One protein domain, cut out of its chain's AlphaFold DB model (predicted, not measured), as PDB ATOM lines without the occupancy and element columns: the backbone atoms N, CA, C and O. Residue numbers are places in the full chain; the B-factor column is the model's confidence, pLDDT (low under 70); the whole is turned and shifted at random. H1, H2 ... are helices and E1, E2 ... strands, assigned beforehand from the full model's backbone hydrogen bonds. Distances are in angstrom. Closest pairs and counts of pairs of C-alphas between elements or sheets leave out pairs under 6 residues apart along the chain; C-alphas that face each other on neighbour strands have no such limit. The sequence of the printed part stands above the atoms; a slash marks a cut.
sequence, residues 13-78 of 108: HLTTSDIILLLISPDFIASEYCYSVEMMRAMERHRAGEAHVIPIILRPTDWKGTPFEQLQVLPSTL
ATOM      1  N   HIS A  13     158.728 172.346 159.809       80.25
ATOM      2  CA  HIS A  13     160.078 172.823 160.116       80.25
ATOM      3  C   HIS A  13     161.139 171.733 159.922       80.25
ATOM      4  O   HIS A  13     162.169 171.993 159.306       80.25
ATOM      5  N   LEU A  14     160.888 170.491 160.351       79.56
ATOM      6  CA  LEU A  14     161.849 169.390 160.166       79.56
ATOM      7  C   LEU A  14     161.999 168.955 158.707       79.56
ATOM      8  O   LEU A  14     162.997 168.339 158.337       79.56
ATOM      9  N   THR A  15     161.011 169.259 157.872       80.81
ATOM     10  CA  THR A  15     160.976 168.823 156.471       80.81
ATOM     11  C   THR A  15     161.552 169.843 155.505       80.81
ATOM     12  O   THR A  15     161.975 169.457 154.421       80.81
ATOM     13  N   THR A  16     161.618 171.110 155.912       86.19
ATOM     14  CA  THR A  16     162.157 172.210 155.099       86.19
ATOM     15  C   THR A  16     163.511 172.716 155.584       86.19
ATOM     16  O   THR A  16     164.234 173.322 154.806       86.19
ATOM     17  N   SER A  17     163.895 172.453 156.837       90.06
ATOM     18  CA  SER A  17     165.168 172.950 157.373       90.06
ATOM     19  C   SER A  17     166.373 172.259 156.738       90.06
ATOM     20  O   SER A  17     166.388 171.032 156.630       90.06
ATOM     21  N   ASP A  18     167.399 173.038 156.398       92.00
ATOM     22  CA  ASP A  18     168.703 172.537 155.937       92.00
ATOM     23  C   ASP A  18     169.607 172.113 157.101       92.00
ATOM     24  O   ASP A  18     170.495 171.278 156.942       92.00
ATOM     25  N   ILE A  19     169.395 172.696 158.284       91.62
ATOM     26  CA  ILE A  19     170.165 172.429 159.502       91.62
ATOM     27  C   ILE A  19     169.192 172.137 160.640       91.62
ATOM     28  O   ILE A  19     168.264 172.902 160.891       91.62
ATOM     29  N   ILE A  20     169.425 171.032 161.343       91.25
ATOM     30  CA  ILE A  20     168.593 170.543 162.440       91.25
ATOM     31  C   ILE A  20     169.507 170.297 163.641       91.25
ATOM     32  O   ILE A  20     170.398 169.451 163.595       91.25
ATOM     33  N   LEU A  21     169.301 171.043 164.725       90.81
ATOM     34  CA  LEU A  21     170.089 170.907 165.951       90.81
ATOM     35  C   LEU A  21     169.337 170.037 166.959       90.81
ATOM     36  O   LEU A  21     168.234 170.390 167.374       90.81
ATOM     37  N   LEU A  22     169.940 168.923 167.381       89.69
ATOM     38  CA  LEU A  22     169.364 168.065 168.417       89.69
ATOM     39  C   LEU A  22     169.950 168.433 169.771       89.69
ATOM     40  O   LEU A  22     171.121 168.179 170.043       89.69
ATOM     41  N   LEU A  23     169.131 169.029 170.629       90.94
ATOM     42  CA  LEU A  23     169.527 169.440 171.972       90.94
ATOM     43  C   LEU A  23     169.314 168.286 172.957       90.94
ATOM     44  O   LEU A  23     168.273 168.160 173.602       90.94
ATOM     45  N   ILE A  24     170.313 167.418 173.049       88.81
ATOM     46  CA  ILE A  24     170.238 166.157 173.776       88.81
ATOM     47  C   ILE A  24     170.430 166.398 175.273       88.81
ATOM     48  O   ILE A  24     171.411 166.984 175.736       88.81
ATOM     49  N   SER A  25     169.486 165.892 176.055       89.75
ATOM     50  CA  SER A  25     169.538 165.853 177.513       89.75
ATOM     51  C   SER A  25     168.823 164.597 178.027       89.75
ATOM     52  O   SER A  25     168.116 163.964 177.242       89.75
ATOM     53  N   PRO A  26     168.946 164.234 179.315       88.38
ATOM     54  CA  PRO A  26     168.211 163.094 179.867       88.38
ATOM     55  C   PRO A  26     166.703 163.157 179.586       88.38
ATOM     56  O   PRO A  26     166.118 162.165 179.170       88.38
ATOM     57  N   ASP A  27     166.098 164.343 179.700       86.06
ATOM     58  CA  ASP A  27     164.669 164.545 179.413       86.06
ATOM     59  C   ASP A  27     164.338 164.363 177.921       86.06
ATOM     60  O   ASP A  27     163.237 163.949 177.579       86.06
ATOM     61  N   PHE A  28     165.296 164.642 177.029       85.19
ATOM     62  CA  PHE A  28     165.140 164.420 175.589       85.19
ATOM     63  C   PHE A  28     165.170 162.924 175.257       85.19
ATOM     64  O   PHE A  28     164.305 162.445 174.530       85.19
ATOM     65  N   ILE A  29     166.122 162.175 175.824       84.00
ATOM     66  CA  ILE A  29     166.236 160.719 175.627       84.00
ATOM     67  C   ILE A  29     165.050 159.977 176.250       84.00
ATOM     68  O   ILE A  29     164.545 159.028 175.663       84.00
ATOM     69  N   ALA A  30     164.583 160.429 177.418       82.06
ATOM     70  CA  ALA A  30     163.415 159.871 178.095       82.06
ATOM     71  C   ALA A  30     162.081 160.227 177.412       82.06
ATOM     72  O   ALA A  30     161.033 159.737 177.829       82.06
ATOM     73  N   SER A  31     162.101 161.096 176.398       78.31
ATOM     74  CA  SER A  31     160.911 161.435 175.628       78.31
ATOM     75  C   SER A  31     160.715 160.478 174.451       78.31
ATOM     76  O   SER A  31     161.670 160.057 173.799       78.31
ATOM     77  N   GLU A  32     159.455 160.232 174.095       67.19
ATOM     78  CA  GLU A  32     159.070 159.487 172.883       67.19
ATOM     79  C   GLU A  32     159.484 160.203 171.574       67.19
ATOM     80  O   GLU A  32     159.318 159.667 170.480       67.19
ATOM     81  N   TYR A  33     160.047 161.417 171.655       68.38
ATOM     82  CA  TYR A  33     160.448 162.208 170.489       68.38
ATOM     83  C   TYR A  33     161.639 161.597 169.731       68.38
ATOM     84  O   TYR A  33     161.756 161.762 168.520       68.38
ATOM     85  N   CYS A  34     162.501 160.841 170.419       62.84
ATOM     86  CA  CYS A  34     163.652 160.166 169.809       62.84
ATOM     87  C   CYS A  34     163.237 159.187 168.691       62.84
ATOM     88  O   CYS A  34     163.981 158.991 167.733       62.84
ATOM     89  N   TYR A  35     162.028 158.628 168.788       66.81
ATOM     90  CA  TYR A  35     161.469 157.661 167.839       66.81
ATOM     91  C   TYR A  35     160.297 158.226 167.030       66.81
ATOM     92  O   TYR A  35     159.553 157.472 166.401       66.81
ATOM     93  N   SER A  36     160.112 159.549 167.040       80.12
ATOM     94  CA  SER A  36     159.014 160.173 166.312       80.12
ATOM     95  C   SER A  36     159.203 160.055 164.796       80.12
ATOM     96  O   SER A  36     160.320 159.931 164.277       80.12
ATOM     97  N   VAL A  37     158.090 160.120 164.060       81.94
ATOM     98  CA  VAL A  37     158.098 160.099 162.589       81.94
ATOM     99  C   VAL A  37     158.919 161.269 162.040       81.94
ATOM    100  O   VAL A  37     159.648 161.115 161.058       81.94
ATOM    101  N   GLU A  38     158.846 162.430 162.689       84.00
ATOM    102  CA  GLU A  38     159.611 163.610 162.308       84.00
ATOM    103  C   GLU A  38     161.115 163.378 162.486       84.00
ATOM    104  O   GLU A  38     161.876 163.662 161.559       84.00
ATOM    105  N   MET A  39     161.547 162.797 163.614       85.50
ATOM    106  CA  MET A  39     162.957 162.465 163.850       85.50
ATOM    107  C   MET A  39     163.489 161.505 162.785       85.50
ATOM    108  O   MET A  39     164.538 161.748 162.188       85.50
ATOM    109  N   MET A  40     162.736 160.446 162.482       88.38
ATOM    110  CA  MET A  40     163.119 159.484 161.447       88.38
ATOM    111  C   MET A  40     163.252 160.146 160.071       88.38
ATOM    112  O   MET A  40     164.199 159.861 159.338       88.38
ATOM    113  N   ARG A  41     162.360 161.085 159.732       89.00
ATOM    114  CA  ARG A  41     162.444 161.850 158.482       89.00
ATOM    115  C   ARG A  41     163.635 162.807 158.456       89.00
ATOM    116  O   ARG A  41     164.294 162.910 157.425       89.00
ATOM    117  N   ALA A  42     163.933 163.486 159.563       90.25
ATOM    118  CA  ALA A  42     165.121 164.330 159.681       90.25
ATOM    119  C   ALA A  42     166.409 163.516 159.474       90.25
ATOM    120  O   ALA A  42     167.295 163.933 158.729       90.25
ATOM    121  N   MET A  43     166.479 162.323 160.072       91.56
ATOM    122  CA  MET A  43     167.598 161.397 159.899       91.56
ATOM    123  C   MET A  43     167.719 160.882 158.463       91.56
ATOM    124  O   MET A  43     168.831 160.769 157.950       91.56
ATOM    125  N   GLU A  44     166.603 160.612 157.785       92.19
ATOM    126  CA  GLU A  44     166.624 160.199 156.379       92.19
ATOM    127  C   GLU A  44     167.156 161.303 155.464       92.19
ATOM    128  O   GLU A  44     168.076 161.066 154.683       92.19
ATOM    129  N   ARG A  45     166.670 162.538 155.637       92.88
ATOM    130  CA  ARG A  45     167.189 163.711 154.914       92.88
ATOM    131  C   ARG A  45     168.674 163.930 155.183       92.88
ATOM    132  O   ARG A  45     169.416 164.307 154.281       92.88
ATOM    133  N   HIS A  46     169.123 163.659 156.409       93.81
ATOM    134  CA  HIS A  46     170.538 163.717 156.737       93.81
ATOM    135  C   HIS A  46     171.371 162.692 155.975       93.81
ATOM    136  O   HIS A  46     172.398 163.044 155.395       93.81
ATOM    137  N   ARG A  47     170.904 161.441 155.923       91.12
ATOM    138  CA  ARG A  47     171.555 160.382 155.143       91.12
ATOM    139  C   ARG A  47     171.577 160.692 153.648       91.12
ATOM    140  O   ARG A  47     172.583 160.421 153.000       91.12
ATOM    141  N   ALA A  48     170.515 161.301 153.127       93.19
ATOM    142  CA  ALA A  48     170.428 161.746 151.738       93.19
ATOM    143  C   ALA A  48     171.301 162.981 151.424       93.19
ATOM    144  O   ALA A  48     171.477 163.322 150.257       93.19
ATOM    145  N   GLY A  49     171.865 163.655 152.437       91.69
ATOM    146  CA  GLY A  49     172.631 164.895 152.267       91.69
ATOM    147  C   GLY A  49     171.770 166.141 152.022       91.69
ATOM    148  O   GLY A  49     172.303 167.197 151.695       91.69
ATOM    149  N   GLU A  50     170.453 166.032 152.203       91.94
ATOM    150  CA  GLU A  50     169.471 167.113 152.028       91.94
ATOM    151  C   GLU A  50     169.317 167.988 153.279       91.94
ATOM    152  O   GLU A  50     168.744 169.073 153.216       91.94
ATOM    153  N   ALA A  51     169.778 167.501 154.434       93.44
ATOM    154  CA  ALA A  51     169.802 168.246 155.687       93.44
ATOM    155  C   ALA A  51     171.021 167.859 156.536       93.44
ATOM    156  O   ALA A  51     171.590 166.777 156.416       93.44
ATOM    157  N   HIS A  52     171.422 168.727 157.455       92.81
ATOM    158  CA  HIS A  52     172.486 168.464 158.415       92.81
ATOM    159  C   HIS A  52     171.892 168.349 159.812       92.81
ATOM    160  O   HIS A  52     171.484 169.348 160.400       92.81
ATOM    161  N   VAL A  53     171.855 167.130 160.348       92.88
ATOM    162  CA  VAL A  53     171.457 166.882 161.733       92.88
ATOM    163  C   VAL A  53     172.710 166.930 162.602       92.88
ATOM    164  O   VAL A  53     173.664 166.191 162.368       92.88
ATOM    165  N   ILE A  54     172.727 167.825 163.589       92.19
ATOM    166  CA  ILE A  54     173.869 168.041 164.481       92.19
ATOM    167  C   ILE A  54     173.415 167.811 165.926       92.19
ATOM    168  O   ILE A  54     172.697 168.644 166.488       92.19
ATOM    169  N   PRO A  55     173.829 166.700 166.548       91.50
ATOM    170  CA  PRO A  55     173.554 166.449 167.950       91.50
ATOM    171  C   PRO A  55     174.464 167.246 168.889       91.50
ATOM    172  O   PRO A  55     175.683 167.265 168.731       91.50
ATOM    173  N   ILE A  56     173.865 167.886 169.895       91.06
ATOM    174  CA  ILE A  56     174.511 168.711 170.920       91.06
ATOM    175  C   ILE A  56     174.093 168.197 172.302       91.06
ATOM    176  O   ILE A  56     172.934 168.319 172.694       91.06
ATOM    177  N   ILE A  57     175.040 167.659 173.068       89.88
ATOM    178  CA  ILE A  57     174.832 167.246 174.457       89.88
ATOM    179  C   ILE A  57     174.764 168.488 175.344       89.88
ATOM    180  O   ILE A  57     175.773 169.143 175.601       89.88
ATOM    181  N   LEU A  58     173.571 168.789 175.854       90.25
ATOM    182  CA  LEU A  58     173.360 169.835 176.855       90.25
ATOM    183  C   LEU A  58     173.687 169.358 178.272       90.25
ATOM    184  O   LEU A  58     174.127 170.140 179.111       90.25
ATOM    185  N   ARG A  59     173.424 168.078 178.560       87.00
ATOM    186  CA  ARG A  59     173.665 167.441 179.863       87.00
ATOM    187  C   ARG A  59     174.159 166.007 179.653       87.00
ATOM    188  O   ARG A  59     173.648 165.362 178.739       87.00
ATOM    189  N   PRO A  60     175.090 165.495 180.487       86.56
ATOM    190  CA  PRO A  60     175.561 164.116 180.386       86.56
ATOM    191  C   PRO A  60     174.389 163.133 180.347       86.56
ATOM    192  O   PRO A  60     173.531 163.146 181.227       86.56
ATOM    193  N   THR A  61     174.342 162.311 179.306       86.69
ATOM    194  CA  THR A  61     173.321 161.282 179.108       86.69
ATOM    195  C   THR A  61     173.897 160.179 178.235       86.69
ATOM    196  O   THR A  61     174.780 160.444 177.415       86.69
ATOM    197  N   ASP A  62     173.399 158.955 178.398       85.88
ATOM    198  CA  ASP A  62     173.671 157.893 177.436       85.88
ATOM    199  C   ASP A  62     172.768 158.098 176.215       85.88
ATOM    200  O   ASP A  62     171.559 158.289 176.347       85.88
ATOM    201  N   TRP A  63     173.382 158.151 175.042       85.25
ATOM    202  CA  TRP A  63     172.723 158.347 173.750       85.25
ATOM    203  C   TRP A  63     173.078 157.221 172.769       85.25
ATOM    204  O   TRP A  63     172.732 157.292 171.589       85.25
ATOM    205  N   LYS A  64     173.760 156.171 173.246       85.19
ATOM    206  CA  LYS A  64     173.999 154.954 172.469       85.19
ATOM    207  C   LYS A  64     172.674 154.238 172.208       85.19
ATOM    208  O   LYS A  64     171.791 154.237 173.062       85.19
ATOM    209  N   GLY A  65     172.523 153.645 171.025       84.19
ATOM    210  CA  GLY A  65     171.283 152.996 170.597       84.19
ATOM    211  C   GLY A  65     170.187 153.957 170.127       84.19
ATOM    212  O   GLY A  65     169.088 153.510 169.809       84.19
ATOM    213  N   THR A  66     170.456 155.265 170.065       87.31
ATOM    214  CA  THR A  66     169.524 156.241 169.478       87.31
ATOM    215  C   THR A  66     169.661 156.281 167.951       87.31
ATOM    216  O   THR A  66     170.730 155.963 167.423       87.31
ATOM    217  N   PRO A  67     168.641 156.738 167.198       84.94
ATOM    218  CA  PRO A  67     168.724 156.835 165.735       84.94
ATOM    219  C   PRO A  67     169.867 157.720 165.216       84.94
ATOM    220  O   PRO A  67     170.291 157.573 164.072       84.94
ATOM    221  N   PHE A  68     170.371 158.632 166.049       86.75
ATOM    222  CA  PHE A  68     171.475 159.543 165.745       86.75
ATOM    223  C   PHE A  68     172.816 159.092 166.352       86.75
ATOM    224  O   PHE A  68     173.764 159.876 166.366       86.75
ATOM    225  N   GLU A  69     172.941 157.840 166.811       88.25
ATOM    226  CA  GLU A  69     174.172 157.335 167.443       88.25
ATOM    227  C   GLU A  69     175.414 157.385 166.531       88.25
ATOM    228  O   GLU A  69     176.551 157.431 166.996       88.25
ATOM    229  N   GLN A  70     175.202 157.362 165.215       86.62
ATOM    230  CA  GLN A  70     176.276 157.364 164.219       86.62
ATOM    231  C   GLN A  70     176.733 158.782 163.855       86.62
ATOM    232  O   GLN A  70     177.720 158.950 163.138       86.62
ATOM    233  N   LEU A  71     176.014 159.808 164.318       88.88
ATOM    234  CA  LEU A  71     176.350 161.196 164.035       88.88
ATOM    235  C   LEU A  71     177.470 161.681 164.949       88.88
ATOM    236  O   LEU A  71     177.581 161.285 166.109       88.88
ATOM    237  N   GLN A  72     178.281 162.609 164.442       87.50
ATOM    238  CA  GLN A  72     179.259 163.281 165.285       87.50
ATOM    239  C   GLN A  72     178.539 164.183 166.292       87.50
ATOM    240  O   GLN A  72     177.979 165.217 165.933       87.50
ATOM    241  N   VAL A  73     178.612 163.805 167.563       86.12
ATOM    242  CA  VAL A  73     178.026 164.551 168.675       86.12
ATOM    243  C   VAL A  73     178.955 165.667 169.158       86.12
ATOM    244  O   VAL A  73     180.175 165.499 169.240       86.12
ATOM    245  N   LEU A  74     178.364 166.812 169.502       88.19
ATOM    246  CA  LEU A  74     179.020 167.940 170.153       88.19
ATOM    247  C   LEU A  74     178.731 167.962 171.668       88.19
ATOM    248  O   LEU A  74     177.641 167.564 172.072       88.19
ATOM    249  N   PRO A  75     179.647 168.464 172.515       74.06
ATOM    250  CA  PRO A  75     180.969 168.973 172.165       74.06
ATOM    251  C   PRO A  75     181.930 167.818 171.861       74.06
ATOM    252  O   PRO A  75     182.194 166.974 172.714       74.06
ATOM    253  N   SER A  76     182.487 167.788 170.653       67.06
ATOM    254  CA  SER A  76     183.635 166.937 170.376       67.06
ATOM    255  C   SER A  76     184.881 167.702 170.814       67.06
ATOM    256  O   SER A  76     185.019 168.895 170.549       67.06
ATOM    257  N   THR A  77     185.834 167.030 171.456       58.47
ATOM    258  CA  THR A  77     187.156 167.596 171.811       58.47
ATOM    259  C   THR A  77     187.986 167.979 170.569       58.47
ATOM    260  O   THR A  77     189.159 168.340 170.657       58.47
ATOM    261  N   LEU A  78     187.394 167.882 169.379       50.12
ATOM    262  CA  LEU A  78     188.016 168.086 168.091       50.12
ATOM    263  C   LEU A  78     187.946 169.571 167.734       50.12
ATOM    264  O   LEU A  78     186.892 170.104 167.391       50.12
TER     265      LEU A  78
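What this domain is: This is residues 13 to 78 of the 108 residues of a protein of Chloroflexi bacterium (UniProt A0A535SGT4). Two parallel strands, E1 and E2, lie side by side as a narrow ribbon, with the longest helix, H4, packed near the end where both strands begin. From the far end of E1 the chain returns to H4 through the small helices H2 and H3, and after E2 comes a long stretch without a named element, residues 58 to 78, of which residues 62 to 69 loop over the same face of the ribbon as H4 while the tail, residues 76 to 78, runs out past the E2 edge, away from the ribbon. The printed part has 66 residues, with named elements in the order H1, E1, H2, H3, H4, E2; the class is mixed, helices and strands. It is compact, with a radius of gyration of the C-alphas of 11.4 A and spans of 30 by 29 by 19 A.

How they stand to each other: Look first at E1, residues 19 to 24, and E2, residues 52 to 57: they are parallel neighbours, 21 degrees apart in direction. N 22 and O 54 are 2.9 A apart, and N 54 and O 20 are 2.8 A apart, both within hydrogen-bond range. Next find H4, residues 37 to 47; its closest C-alphas to E2 are those of His 46 and His 52, 5.4 A apart. H1, residues 13 to 16, touches H4, the closest C-alphas being those of Leu 14 and Ala 42 at 6.0 A. H2, residues 26 to 29, and H3, residues 32 to 35, are close but not clearly touching, with the C-alphas of Phe 28 and Cys 34 closest at 7.3 A. E1, H2, H3, H4 and E2 form a strand-helix-strand unit, two parallel neighbour strands with helices between. In H4 every O i to N i+4 pair is within hydrogen-bond range; H1, H2 and H3 are too short for such a pair.

Where its parts are: Find C-alpha 19 at (170.165, 172.429, 159.502); from there E1 runs 15.6 A to C-alpha 24. H4 begins at C-alpha 37, at (158.098, 160.099, 162.589), and covers 15.4 A. E2 covers 16.3 A and ends at C-alpha 57, at (174.832, 167.246, 174.457).

The domain as a whole: The C-alphas farthest apart, of Val 37 and Leu 78, are 31.5 A apart. The printed part has no cut, and the links between named elements are tight. Mean pLDDT of the printed part is 85.1; residues 32 to 35 and 76 to 78 are under 70.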